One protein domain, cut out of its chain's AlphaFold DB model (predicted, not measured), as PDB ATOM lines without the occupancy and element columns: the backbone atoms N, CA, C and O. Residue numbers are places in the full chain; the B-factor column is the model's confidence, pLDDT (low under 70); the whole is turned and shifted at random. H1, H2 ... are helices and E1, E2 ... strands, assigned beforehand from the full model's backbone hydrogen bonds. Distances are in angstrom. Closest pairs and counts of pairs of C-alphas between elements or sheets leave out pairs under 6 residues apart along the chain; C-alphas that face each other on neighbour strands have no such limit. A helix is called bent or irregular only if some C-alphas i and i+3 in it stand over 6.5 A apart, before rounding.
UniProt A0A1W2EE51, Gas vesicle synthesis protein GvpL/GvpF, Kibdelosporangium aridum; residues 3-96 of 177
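Overview. This is residues 3 to 96 of the 177 residues of the protein "Gas vesicle synthesis protein GvpL/GvpF" of Kibdelosporangium aridum (UniProt A0A1W2EE51). A small, strongly twisted sheet of three strands has the bent helix H2 folded over it in two arms, H2a over E3 and E2 and H2b near the end of E1. The other helix, H1, only grazes the sheet near E1, and the long stretch of residues 56 to 74 runs back past E1, pairing with it in two short places. The printed part has 94 residues, with elements in the order E1, E2, E3, H1, H2; the sheet's order is E1, E3, E2, antiparallel throughout, and the class is mixed, helices and strands. The whole is compact and rounded, with a radius of gyration of the C-alphas of 12.6 A and spans of 35 by 28 by 20 A.

Along the chain. E1, residues 3 to 10, begins at C-alpha 3 (202.616, 229.929, 132.908), is 18.7 A long and bends by 68 degrees at residue 6. E2, residues 20 to 24, is 13.2 A long. E3, residues 27 to 34, is 22.5 A long. H1, residues 42 to 55, begins at C-alpha 42 (217.647, 219.009, 133.058) and is 20.1 A long. H2, residues 75 to 94, was assigned by its hydrogen bonds as one helix but is bent, with C-alphas 83 and 86 8.3 A apart. Its arm H2a, residues 75 to 83, is 11.7 A long and irregular, with C-alphas 79 and 82 6.8 A apart. Its arm H2b, residues 86 to 94, is 12.2 A long and ends at C-alpha 94 (214.999, 238.889, 110.179).

Arrangement. E3 is the inner strand. E1 and E3 are antiparallel at 157 degrees, with N 6 and O 30 within hydrogen-bond range at 2.9 A. E2 and E3 form an antiparallel hairpin at 142 degrees, with N 22 and O 29 at 2.9 A. H2a and H2b with the sheet make two layers, helices on one face of a sheet. H2a has a height over the sheet of 8.7 A, lies over E3 and only just over E2, with 3 of its C-alphas, and runs only just slantwise to the strands, at 30.2 degrees to E3 on the local plane. The closest C-alphas of E2 and H2a are those of Trp 24 and Pro 77, 6.0 A apart. H2b is on the sheet too; its closest C-alphas with E1 are those of Val 9 and Leu 92, 7.1 A apart. H2a and H2b are about perpendicular, at 77 degrees. H1 grazes the sheet with residues 48 to 55, and is apart from H2a and H2b. Every O i to N i+4 pair is within hydrogen-bond range in H1 and H2b; in H2a 2 of 5 are, beside 1 of 6 O i to N i+3 pairs.

Size, cuts and confidence. The two C-alphas farthest apart, of Gly 37 and Arg 94, are 37.5 A apart. The printed part has no cut. The link from H1 to H2 is long, with 19 residues. The mean pLDDT of the printed part is 94.2, and no printed residue is under 70.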
ATOM      1  N   LEU A   3     202.405 230.012 134.349       93.00
ATOM      2  CA  LEU A   3     202.616 229.929 132.908       93.00
ATOM      3  C   LEU A   3     204.105 230.029 132.617       93.00
ATOM      4  O   LEU A   3     204.714 231.074 132.831       93.00
ATOM      5  N   ARG A   4     204.703 228.942 132.133       94.31
ATOM      6  CA  ARG A   4     206.073 228.960 131.618       94.31
ATOM      7  C   ARG A   4     206.058 229.507 130.198       94.31
ATOM      8  O   ARG A   4     205.285 229.025 129.371       94.31
ATOM      9  N   LEU A   5     206.930 230.470 129.918       95.75
ATOM     10  CA  LEU A   5     207.065 231.084 128.599       95.75
ATOM     11  C   LEU A   5     208.221 230.425 127.839       95.75
ATOM     12  O   LEU A   5     209.292 230.197 128.405       95.75
ATOM     13  N   HIS A   6     207.996 230.104 126.566       96.12
ATOM     14  CA  HIS A   6     208.940 229.343 125.745       96.12
ATOM     15  C   HIS A   6     209.664 230.184 124.701       96.12
ATOM     16  O   HIS A   6     210.876 230.084 124.547       96.12
ATOM     17  N   GLY A   7     208.919 231.023 123.997       96.00
ATOM     18  CA  GLY A   7     209.429 231.877 122.941       96.00
ATOM     19  C   GLY A   7     208.317 232.750 122.386       96.00
ATOM     20  O   GLY A   7     207.137 232.512 122.659       96.00
ATOM     21  N   VAL A   8     208.707 233.764 121.628       97.56
ATOM     22  CA  VAL A   8     207.802 234.617 120.863       97.56
ATOM     23  C   VAL A   8     207.804 234.178 119.406       97.56
ATOM     24  O   VAL A   8     208.854 233.896 118.831       97.56
ATOM     25  N   VAL A   9     206.613 234.131 118.826       98.25
ATOM     26  CA  VAL A   9     206.327 233.707 117.454       98.25
ATOM     27  C   VAL A   9     205.269 234.624 116.838       98.25
ATOM     28  O   VAL A   9     204.740 235.521 117.502       98.25
ATOM     29  N   ARG A  10     204.937 234.402 115.564       98.06
ATOM     30  CA  ARG A  10     203.758 235.014 114.934       98.06
ATOM     31  C   ARG A  10     202.465 234.415 115.494       98.06
ATOM     32  O   ARG A  10     202.449 233.256 115.897       98.06
ATOM     33  N   ALA A  11     201.381 235.188 115.485       97.25
ATOM     34  CA  ALA A  11     200.098 234.797 116.079       97.25
ATOM     35  C   ALA A  11     199.510 233.477 115.538       97.25
ATOM     36  O   ALA A  11     198.798 232.788 116.261       97.25
ATOM     37  N   GLU A  12     199.838 233.108 114.298       95.12
ATOM     38  CA  GLU A  12     199.343 231.895 113.630       95.12
ATOM     39  C   GLU A  12     200.392 230.771 113.554       95.12
ATOM     40  O   GLU A  12     200.223 229.802 112.817       95.12
ATOM     41  N   HIS A  13     201.499 230.889 114.292       97.56
ATOM     42  CA  HIS A  13     202.580 229.910 114.228       97.56
ATOM     43  C   HIS A  13     202.116 228.524 114.725       97.56
ATOM     44  O   HIS A  13     201.547 228.428 115.816       97.56
ATOM     45  N   PRO A  14     202.379 227.431 113.984       96.31
ATOM     46  CA  PRO A  14     202.026 226.088 114.430       96.31
ATOM     47  C   PRO A  14     202.748 225.716 115.728       96.31
ATOM     48  O   PRO A  14     203.969 225.817 115.817       96.31
ATOM     49  N   VAL A  15     202.008 225.237 116.729       95.94
ATOM     50  CA  VAL A  15     202.584 224.806 118.011       95.94
ATOM     51  C   VAL A  15     202.280 223.335 118.307       95.94
ATOM     52  O   VAL A  15     201.206 222.847 117.945       95.94
ATOM     53  N   PRO A  16     203.205 222.602 118.953       94.38
ATOM     54  CA  PRO A  16     202.984 221.205 119.305       94.38
ATOM     55  C   PRO A  16     201.924 221.043 120.405       94.38
ATOM     56  O   PRO A  16     201.544 221.981 121.103       94.38
ATOM     57  N   THR A  17     201.461 219.811 120.605       92.44
ATOM     58  CA  THR A  17     200.549 219.473 121.708       92.44
ATOM     59  C   THR A  17     201.190 219.750 123.069       92.44
ATOM     60  O   THR A  17     202.370 219.467 123.268       92.44
ATOM     61  N   GLY A  18     200.399 220.230 124.032       91.25
ATOM     62  CA  GLY A  18     200.868 220.515 125.396       91.25
ATOM     63  C   GLY A  18     201.395 221.940 125.604       91.25
ATOM     64  O   GLY A  18     201.758 222.295 126.725       91.25
ATOM     65  N   VAL A  19     201.385 222.766 124.557       95.81
ATOM     66  CA  VAL A  19     201.552 224.221 124.640       95.81
ATOM     67  C   VAL A  19     200.369 224.928 123.984       95.81
ATOM     68  O   VAL A  19     199.600 224.319 123.241       95.81
ATOM     69  N   ARG A  20     200.220 226.222 124.259       96.31
ATOM     70  CA  ARG A  20     199.265 227.100 123.572       96.31
ATOM     71  C   ARG A  20     199.891 228.457 123.271       96.31
ATOM     72  O   ARG A  20     200.955 228.780 123.799       96.31
ATOM     73  N   LEU A  21     199.211 229.244 122.446       97.75
ATOM     74  CA  LEU A  21     199.588 230.617 122.136       97.75
ATOM     75  C   LEU A  21     198.790 231.606 122.980       97.75
ATOM     76  O   LEU A  21     197.574 231.486 123.097       97.75
ATOM     77  N   VAL A  22     199.484 232.612 123.504       97.50
ATOM     78  CA  VAL A  22     198.876 233.820 124.071       97.50
ATOM     79  C   VAL A  22     199.145 234.957 123.101       97.50
ATOM     80  O   VAL A  22     200.283 235.419 122.979       97.50
ATOM     81  N   THR A  23     198.112 235.353 122.364       97.88
ATOM     82  CA  THR A  23     198.212 236.259 121.215       97.88
ATOM     83  C   THR A  23     198.007 237.718 121.607       97.88
ATOM     84  O   THR A  23     197.107 238.047 122.382       97.88
ATOM     85  N   TRP A  24     198.768 238.610 120.987       97.62
ATOM     86  CA  TRP A  24     198.492 240.039 120.950       97.62
ATOM     87  C   TRP A  24     198.892 240.584 119.577       97.62
ATOM     88  O   TRP A  24     200.062 240.531 119.204       97.62
ATOM     89  N   GLU A  25     197.908 241.110 118.842       96.81
ATOM     90  CA  GLU A  25     198.073 241.526 117.444       96.81
ATOM     91  C   GLU A  25     198.649 240.379 116.590       96.81
ATOM     92  O   GLU A  25     198.088 239.286 116.569       96.81
ATOM     93  N   ASP A  26     199.757 240.615 115.892       97.62
ATOM     94  CA  ASP A  26     200.461 239.660 115.033       97.62
ATOM     95  C   ASP A  26     201.515 238.818 115.777       97.62
ATOM     96  O   ASP A  26     202.177 237.976 115.163       97.62
ATOM     97  N   LEU A  27     201.686 239.029 117.085       98.38
ATOM     98  CA  LEU A  27     202.644 238.318 117.927       98.38
ATOM     99  C   LEU A  27     201.937 237.350 118.875       98.38
ATOM    100  O   LEU A  27     200.811 237.577 119.318       98.38
ATOM    101  N   ALA A  28     202.636 236.292 119.264       98.25
ATOM    102  CA  ALA A  28     202.202 235.410 120.334       98.25
ATOM    103  C   ALA A  28     203.373 234.906 121.169       98.25
ATOM    104  O   ALA A  28     204.490 234.757 120.676       98.25
ATOM    105  N   VAL A  29     203.097 234.605 122.437       98.06
ATOM    106  CA  VAL A  29     204.007 233.834 123.288       98.06
ATOM    107  C   VAL A  29     203.532 232.390 123.341       98.06
ATOM    108  O   VAL A  29     202.363 232.126 123.620       98.06
ATOM    109  N   VAL A  30     204.453 231.456 123.119       97.88
ATOM    110  CA  VAL A  30     204.220 230.027 123.341       97.88
ATOM    111  C   VAL A  30     204.329 229.745 124.836       97.88
ATOM    112  O   VAL A  30     205.362 230.033 125.451       97.88
ATOM    113  N   VAL A  31     203.282 229.174 125.431       97.19
ATOM    114  CA  VAL A  31     203.214 228.913 126.875       97.19
ATOM    115  C   VAL A  31     202.837 227.473 127.201       97.19
ATOM    116  O   VAL A  31     202.089 226.829 126.465       97.19
ATOM    117  N   SER A  32     203.318 226.988 128.346       95.38
ATOM    118  CA  SER A  32     202.868 225.738 128.970       95.38
ATOM    119  C   SER A  32     202.508 225.969 130.434       95.38
ATOM    120  O   SER A  32     203.159 226.763 131.115       95.38
ATOM    121  N   GLU A  33     201.555 225.209 130.957       92.62
ATOM    122  CA  GLU A  33     201.248 225.218 132.387       92.62
ATOM    123  C   GLU A  33     202.219 224.345 133.175       92.62
ATOM    124  O   GLU A  33     202.596 223.250 132.754       92.62
ATOM    125  N   VAL A  34     202.622 224.840 134.343       88.69
ATOM    126  CA  VAL A  34     203.449 224.098 135.291       88.69
ATOM    127  C   VAL A  34     202.777 224.140 136.669       88.69
ATOM    128  O   VAL A  34     202.380 225.224 137.118       88.69
ATOM    129  N   PRO A  35     202.634 222.988 137.358       87.00
ATOM    130  CA  PRO A  35     202.138 222.955 138.730       87.00
ATOM    131  C   PRO A  35     202.984 223.824 139.665       87.00
ATOM    132  O   PRO A  35     204.213 223.863 139.550       87.00
ATOM    133  N   ASP A  36     202.330 224.492 140.615       81.75
ATOM    134  CA  ASP A  36     203.031 225.327 141.590       81.75
ATOM    135  C   ASP A  36     203.971 224.473 142.449       81.75
ATOM    136  O   ASP A  36     203.651 223.342 142.816       81.75
ATOM    137  N   GLY A  37     205.154 225.005 142.754       80.31
ATOM    138  CA  GLY A  37     206.153 224.313 143.571       80.31
ATOM    139  C   GLY A  37     206.913 223.182 142.866       80.31
ATOM    140  O   GLY A  37     207.827 222.618 143.467       80.31
ATOM    141  N   ARG A  38     206.613 222.862 141.596       87.69
ATOM    142  CA  ARG A  38     207.418 221.910 140.815       87.69
ATOM    143  C   ARG A  38     208.783 222.520 140.483       87.69
ATOM    144  O   ARG A  38     208.862 223.569 139.846       87.69
ATOM    145  N   SER A  39     209.855 221.826 140.860       87.25
ATOM    146  CA  SER A  39     211.214 222.177 140.431       87.25
ATOM    147  C   SER A  39     211.442 221.776 138.972       87.25
ATOM    148  O   SER A  39     211.048 220.681 138.568       87.25
ATOM    149  N   LEU A  40     212.075 222.654 138.191       90.88
ATOM    150  CA  LEU A  40     212.471 222.366 136.812       90.88
ATOM    151  C   LEU A  40     213.857 221.718 136.782       90.88
ATOM    152  O   LEU A  40     214.791 222.219 137.408       90.88
ATOM    153  N   GLY A  41     213.981 220.621 136.037       92.06
ATOM    154  CA  GLY A  41     215.222 219.857 135.902       92.06
ATOM    155  C   GLY A  41     215.869 219.940 134.520       92.06
ATOM    156  O   GLY A  41     215.413 220.652 133.624       92.06
ATOM    157  N   VAL A  42     216.936 219.157 134.342       92.88
ATOM    158  CA  VAL A  42     217.647 219.009 133.058       92.88
ATOM    159  C   VAL A  42     216.716 218.466 131.973       92.88
ATOM    160  O   VAL A  42     216.716 218.988 130.863       92.88
ATOM    161  N   ASP A  43     215.864 217.496 132.311       94.25
ATOM    162  CA  ASP A  43     214.895 216.923 131.369       94.25
ATOM    163  C   ASP A  43     213.901 217.976 130.862       94.25
ATOM    164  O   ASP A  43     213.574 218.015 129.677       94.25
ATOM    165  N   ASP A  44     213.466 218.895 131.733       94.31
ATOM    166  CA  ASP A  44     212.594 220.004 131.338       94.31
ATOM    167  C   ASP A  44     213.304 220.985 130.400       94.31
ATOM    168  O   ASP A  44     212.678 221.514 129.478       94.31
ATOM    169  N   ALA A  45     214.595 221.240 130.634       92.69
ATOM    170  CA  ALA A  45     215.405 222.100 129.777       92.69
ATOM    171  C   ALA A  45     215.623 221.462 128.398       92.69
ATOM    172  O   ALA A  45     215.482 222.136 127.378       92.69
ATOM    173  N   MET A  46     215.887 220.153 128.355       93.56
ATOM    174  CA  MET A  46     215.993 219.398 127.108       93.56
ATOM    175  C   MET A  46     214.674 219.396 126.333       93.56
ATOM    176  O   MET A  46     214.679 219.674 125.136       93.56
ATOM    177  N   ALA A  47     213.545 219.151 127.004       94.19
ATOM    178  CA  ALA A  47     212.225 219.185 126.377       94.19
ATOM    179  C   ALA A  47     211.882 220.583 125.833       94.19
ATOM    180  O   ALA A  47     211.320 220.715 124.747       94.19
ATOM    181  N   HIS A  48     212.254 221.639 126.563       94.25
ATOM    182  CA  HIS A  48     212.102 223.017 126.102       94.25
ATOM    183  C   HIS A  48     212.931 223.288 124.839       94.25
ATOM    184  O   HIS A  48     212.393 223.829 123.874       94.25
ATOM    185  N   LEU A  49     214.204 222.875 124.811       93.88
ATOM    186  CA  LEU A  49     215.054 223.025 123.629       93.88
ATOM    187  C   LEU A  49     214.501 222.240 122.431       93.88
ATOM    188  O   LEU A  49     214.356 222.803 121.353       93.88
ATOM    189  N   GLN A  50     214.138 220.968 122.619       95.06
ATOM    190  CA  GLN A  50     213.591 220.120 121.553       95.06
ATOM    191  C   GLN A  50     212.318 220.707 120.938       95.06
ATOM    192  O   GLN A  50     212.166 220.699 119.718       95.06
ATOM    193  N   MET A  51     211.424 221.250 121.770       96.44
ATOM    194  CA  MET A  51     210.237 221.951 121.287       96.44
ATOM    195  C   MET A  51     210.616 223.146 120.408       96.44
ATOM    196  O   MET A  51     210.093 223.271 119.304       96.44
ATOM    197  N   LEU A  52     211.530 224.008 120.865       96.56
ATOM    198  CA  LEU A  52     211.953 225.173 120.089       96.56
ATOM    199  C   LEU A  52     212.612 224.766 118.761       96.56
ATOM    200  O   LEU A  52     212.285 225.348 117.731       96.56
ATOM    201  N   CYS A  53     213.453 223.725 118.755       96.50
ATOM    202  CA  CYS A  53     214.032 223.167 117.526       96.50
ATOM    203  C   CYS A  53     212.962 222.647 116.551       96.50
ATOM    204  O   CYS A  53     213.120 222.765 115.338       96.50
ATOM    205  N   GLY A  54     211.866 222.078 117.060       96.19
ATOM    206  CA  GLY A  54     210.739 221.650 116.232       96.19
ATOM    207  C   GLY A  54     209.894 222.807 115.693       96.19
ATOM    208  O   GLY A  54     209.339 222.698 114.607       96.19
ATOM    209  N   MET A  55     209.796 223.921 116.420       96.75
ATOM    210  CA  MET A  55     209.012 225.084 115.985       96.75
ATOM    211  C   MET A  55     209.720 225.889 114.891       96.75
ATOM    212  O   MET A  55     209.072 226.312 113.936       96.75
ATOM    213  N   VAL A  56     211.051 226.019 114.950       96.56
ATOM    214  CA  VAL A  56     211.813 226.785 113.941       96.56
ATOM    215  C   VAL A  56     211.728 226.216 112.523       96.56
ATOM    216  O   VAL A  56     212.034 226.913 111.562       96.56
ATOM    217  N   THR A  57     211.281 224.968 112.356       95.75
ATOM    218  CA  THR A  57     211.042 224.388 111.025       95.75
ATOM    219  C   THR A  57     209.748 224.880 110.373       95.75
ATOM    220  O   THR A  57     209.586 224.723 109.167       95.75
ATOM    221  N   ASN A  58     208.845 225.492 111.146       95.56
ATOM    222  CA  ASN A  58     207.540 225.982 110.691       95.56
ATOM    223  C   ASN A  58     207.454 227.517 110.641       95.56
ATOM    224  O   ASN A  58     206.401 228.064 110.316       95.56
ATOM    225  N   GLY A  59     208.533 228.223 110.985       96.19
ATOM    226  CA  GLY A  59     208.598 229.683 110.958       96.19
ATOM    227  C   GLY A  59     209.540 230.260 112.017       96.19
ATOM    228  O   GLY A  59     210.123 229.513 112.805       96.19
ATOM    229  N   PRO A  60     209.686 231.592 112.067       96.75
ATOM    230  CA  PRO A  60     210.636 232.243 112.956       96.75
ATOM    231  C   PRO A  60     210.201 232.147 114.421       96.75
ATOM    232  O   PRO A  60     209.032 232.346 114.764       96.75
ATOM    233  N   VAL A  61     211.176 231.894 115.294       96.81
ATOM    234  CA  VAL A  61     210.997 231.832 116.747       96.81
ATOM    235  C   VAL A  61     212.066 232.692 117.408       96.81
ATOM    236  O   VAL A  61     213.257 232.493 117.175       96.81
ATOM    237  N   VAL A  62     211.650 233.609 118.280       96.44
ATOM    238  CA  VAL A  62     212.550 234.275 119.227       96.44
ATOM    239  C   VAL A  62     212.491 233.480 120.538       96.44
ATOM    240  O   VAL A  62     211.481 233.561 121.243       96.44
ATOM    241  N   PRO A  63     213.498 232.652 120.868       94.56
ATOM    242  CA  PRO A  63     213.483 231.849 122.083       94.56
ATOM    243  C   PRO A  63     213.529 232.735 123.332       94.56
ATOM    244  O   PRO A  63     214.276 233.708 123.387       94.56
ATOM    245  N   LEU A  64     212.746 232.375 124.350       92.50
ATOM    246  CA  LEU A  64     212.841 232.961 125.686       92.50
ATOM    247  C   LEU A  64     213.757 232.111 126.558       92.50
ATOM    248  O   LEU A  64     213.862 230.894 126.385       92.50
ATOM    249  N   ARG A  65     214.384 232.736 127.556       89.56
ATOM    250  CA  ARG A  65     215.221 232.014 128.516       89.56
ATOM    251  C   ARG A  65     214.422 230.911 129.217       89.56
ATOM    252  O   ARG A  65     213.329 231.154 129.735       89.56
ATOM    253  N   PHE A  66     214.996 229.715 129.327       90.56
ATOM    254  CA  PHE A  66     214.397 228.642 130.116       90.56
ATOM    255  C   PHE A  66     214.166 229.071 131.576       90.56
ATOM    256  O   PHE A  66     214.986 229.765 132.181       90.56
ATOM    257  N   GLY A  67     213.037 228.645 132.148       89.88
ATOM    258  CA  GLY A  67     212.625 229.049 133.494       89.88
ATOM    259  C   GLY A  67     212.028 230.459 133.561       89.88
ATOM    260  O   GLY A  67     211.930 231.025 134.646       89.88
ATOM    261  N   THR A  68     211.636 231.026 132.420       91.25
ATOM    262  CA  THR A  68     210.823 232.243 132.355       91.25
ATOM    263  C   THR A  68     209.358 231.920 132.643       91.25
ATOM    264  O   THR A  68     208.803 230.987 132.060       91.25
ATOM    265  N   PHE A  69     208.724 232.696 133.523       92.25
ATOM    266  CA  PHE A  69     207.328 232.509 133.916       92.25
ATOM    267  C   PHE A  69     206.562 233.827 133.934       92.25
ATOM    268  O   PHE A  69     207.126 234.835 134.347       92.25
ATOM    269  N   ALA A  70     205.279 233.784 133.590       90.69
ATOM    270  CA  ALA A  70     204.314 234.836 133.890       90.69
ATOM    271  C   ALA A  70     203.385 234.397 135.029       90.69
ATOM    272  O   ALA A  70     203.149 233.197 135.227       90.69
ATOM    273  N   ASP A  71     202.870 235.379 135.766       85.69
ATOM    274  CA  ASP A  71     201.911 235.151 136.848       85.69
ATOM    275  C   ASP A  71     200.548 234.731 136.290       85.69
ATOM    276  O   ASP A  71     199.950 233.768 136.767       85.69
ATOM    277  N   ASP A  72     200.104 235.395 135.220       88.75
ATOM    278  CA  ASP A  72     198.882 235.064 134.501       88.75
ATOM    279  C   ASP A  72     198.986 235.373 132.998       88.75
ATOM    280  O   ASP A  72     199.971 235.926 132.501       88.75
ATOM    281  N   GLU A  73     197.958 234.961 132.255       93.25
ATOM    282  CA  GLU A  73     197.895 235.123 130.804       93.25
ATOM    283  C   GLU A  73     197.710 236.588 130.374       93.25
ATOM    284  O   GLU A  73     198.239 237.005 129.343       93.25
ATOM    285  N   ALA A  74     197.011 237.391 131.181       92.50
ATOM    286  CA  ALA A  74     196.734 238.796 130.894       92.50
ATOM    287  C   ALA A  74     197.980 239.687 131.055       92.50
ATOM    288  O   ALA A  74     198.097 240.716 130.381       92.50
ATOM    289  N   ALA A  75     198.935 239.276 131.892       91.94
ATOM    290  CA  ALA A  75     200.221 239.935 132.066       91.94
ATOM    291  C   ALA A  75     201.109 239.804 130.819       91.94
ATOM    292  O   ALA A  75     201.850 240.728 130.490       91.94
ATOM    293  N   ILE A  76     201.011 238.703 130.068       93.75
ATOM    294  CA  ILE A  76     201.930 238.404 128.959       93.75
ATOM    295  C   ILE A  76     201.929 239.498 127.871       93.75
ATOM    296  O   ILE A  76     203.011 240.002 127.543       93.75
ATOM    297  N   PRO A  77     200.777 239.944 127.326       94.56
ATOM    298  CA  PRO A  77     200.770 241.048 126.372       94.56
ATOM    299  C   PRO A  77     201.381 242.336 126.924       94.56
ATOM    300  O   PRO A  77     202.058 243.051 126.192       94.56
ATOM    301  N   VAL A  78     201.137 242.651 128.198       93.00
ATOM    302  CA  VAL A  78     201.548 243.916 128.826       93.00
ATOM    303  C   VAL A  78     203.033 243.923 129.167       93.00
ATOM    304  O   VAL A  78     203.685 244.952 129.016       93.00
ATOM    305  N   GLU A  79     203.574 242.788 129.596       90.25
ATOM    306  CA  GLU A  79     204.923 242.698 130.151       90.25
ATOM    307  C   GLU A  79     205.966 242.152 129.176       90.25
ATOM    308  O   GLU A  79     207.157 242.405 129.364       90.25
ATOM    309  N   VAL A  80     205.542 241.392 128.160       91.19
ATOM    310  CA  VAL A  80     206.444 240.722 127.210       91.19
ATOM    311  C   VAL A  80     206.279 241.302 125.811       91.19
ATOM    312  O   VAL A  80     207.247 241.802 125.237       91.19
ATOM    313  N   LEU A  81     205.059 241.266 125.266       94.56
ATOM    314  CA  LEU A  81     204.832 241.578 123.852       94.56
ATOM    315  C   LEU A  81     204.845 243.085 123.576       94.56
ATOM    316  O   LEU A  81     205.699 243.558 122.829       94.56
ATOM    317  N   LYS A  82     203.955 243.859 124.209       94.50
ATOM    318  CA  LYS A  82     203.813 245.309 123.975       94.50
ATOM    319  C   LYS A  82     205.114 246.094 124.174       94.50
ATOM    320  O   LYS A  82     205.446 246.878 123.285       94.50
ATOM    321  N   PRO A  83     205.883 245.904 125.268       92.81
ATOM    322  CA  PRO A  83     207.067 246.728 125.519       92.81
ATOM    323  C   PRO A  83     208.180 246.524 124.489       92.81
ATOM    324  O   PRO A  83     208.982 247.425 124.268       92.81
ATOM    325  N   SER A  84     208.236 245.342 123.867       91.56
ATOM    326  CA  SER A  84     209.296 244.957 122.928       91.56
ATOM    327  C   SER A  84     208.776 244.724 121.508       91.56
ATOM    328  O   SER A  84     209.500 244.170 120.689       91.56
ATOM    329  N   ALA A  85     207.543 245.138 121.194       94.44
ATOM    330  CA  ALA A  85     206.835 244.743 119.976       94.44
ATOM    331  C   ALA A  85     207.632 245.025 118.695       94.44
ATOM    332  O   ALA A  85     207.780 244.145 117.850       94.44
ATOM    333  N   THR A  86     208.197 246.229 118.568       94.88
ATOM    334  CA  THR A  86     209.015 246.617 117.409       94.88
ATOM    335  C   THR A  86     210.250 245.731 117.264       94.88
ATOM    336  O   THR A  86     210.527 245.234 116.176       94.88
ATOM    337  N   THR A  87     210.967 245.488 118.363       93.81
ATOM    338  CA  THR A  87     212.160 244.632 118.377       93.81
ATOM    339  C   THR A  87     211.810 243.184 118.048       93.81
ATOM    340  O   THR A  87     212.477 242.565 117.226       93.81
ATOM    341  N   LEU A  88     210.740 242.651 118.641       95.25
ATOM    342  CA  LEU A  88     210.284 241.279 118.420       95.25
ATOM    343  C   LEU A  88     209.863 241.051 116.971       95.25
ATOM    344  O   LEU A  88     210.277 240.060 116.377       95.25
ATOM    345  N   ARG A  89     209.106 241.982 116.378       97.38
ATOM    346  CA  ARG A  89     208.766 241.929 114.950       97.38
ATOM    347  C   ARG A  89     210.021 241.956 114.090       97.38
ATOM    348  O   ARG A  89     210.186 241.068 113.267       97.38
ATOM    349  N   GLY A  90     210.942 242.885 114.356       96.44
ATOM    350  CA  GLY A  90     212.208 242.970 113.629       96.44
ATOM    351  C   GLY A  90     213.043 241.688 113.717       96.44
ATOM    352  O   GLY A  90     213.606 241.257 112.715       96.44
ATOM    353  N   HIS A  91     213.092 241.041 114.884       96.19
ATOM    354  CA  HIS A  91     213.747 239.741 115.040       96.19
ATOM    355  C   HIS A  91     213.026 238.638 114.258       96.19
ATOM    356  O   HIS A  91     213.686 237.885 113.548       96.19
ATOM    357  N   LEU A  92     211.696 238.547 114.344       97.44
ATOM    358  CA  LEU A  92     210.928 237.540 113.607       97.44
ATOM    359  C   LEU A  92     211.042 237.722 112.087       97.44
ATOM    360  O   LEU A  92     211.216 236.737 111.386       97.44
ATOM    361  N   ASP A  93     210.986 238.960 111.589       97.19
ATOM    362  CA  ASP A  93     211.177 239.279 110.167       97.19
ATOM    363  C   ASP A  93     212.579 238.894 109.689       97.19
ATOM    364  O   ASP A  93     212.751 238.297 108.630       97.19
ATOM    365  N   ARG A  94     213.602 239.208 110.490       96.25
ATOM    366  CA  ARG A  94     214.999 238.889 110.179       96.25
ATOM    367  C   ARG A  94     215.263 237.385 110.143       96.25
ATOM    368  O   ARG A  94     216.116 236.950 109.377       96.25
ATOM    369  N   LEU A  95     214.591 236.623 111.002       96.62
ATOM    370  CA  LEU A  95     214.793 235.183 111.169       96.62
ATOM    371  C   LEU A  95     213.878 234.331 110.283       96.62
ATOM    372  O   LEU A  95     213.960 233.106 110.345       96.62
ATOM    373  N   ASP A  96     213.007 234.938 109.479       96.62
ATOM    374  CA  ASP A  96     212.076 234.185 108.646       96.62
ATOM    375  C   ASP A  96     212.815 233.277 107.646       96.62
ATOM    376  O   ASP A  96     213.700 233.708 106.904       96.62
TER     377      ASP A  96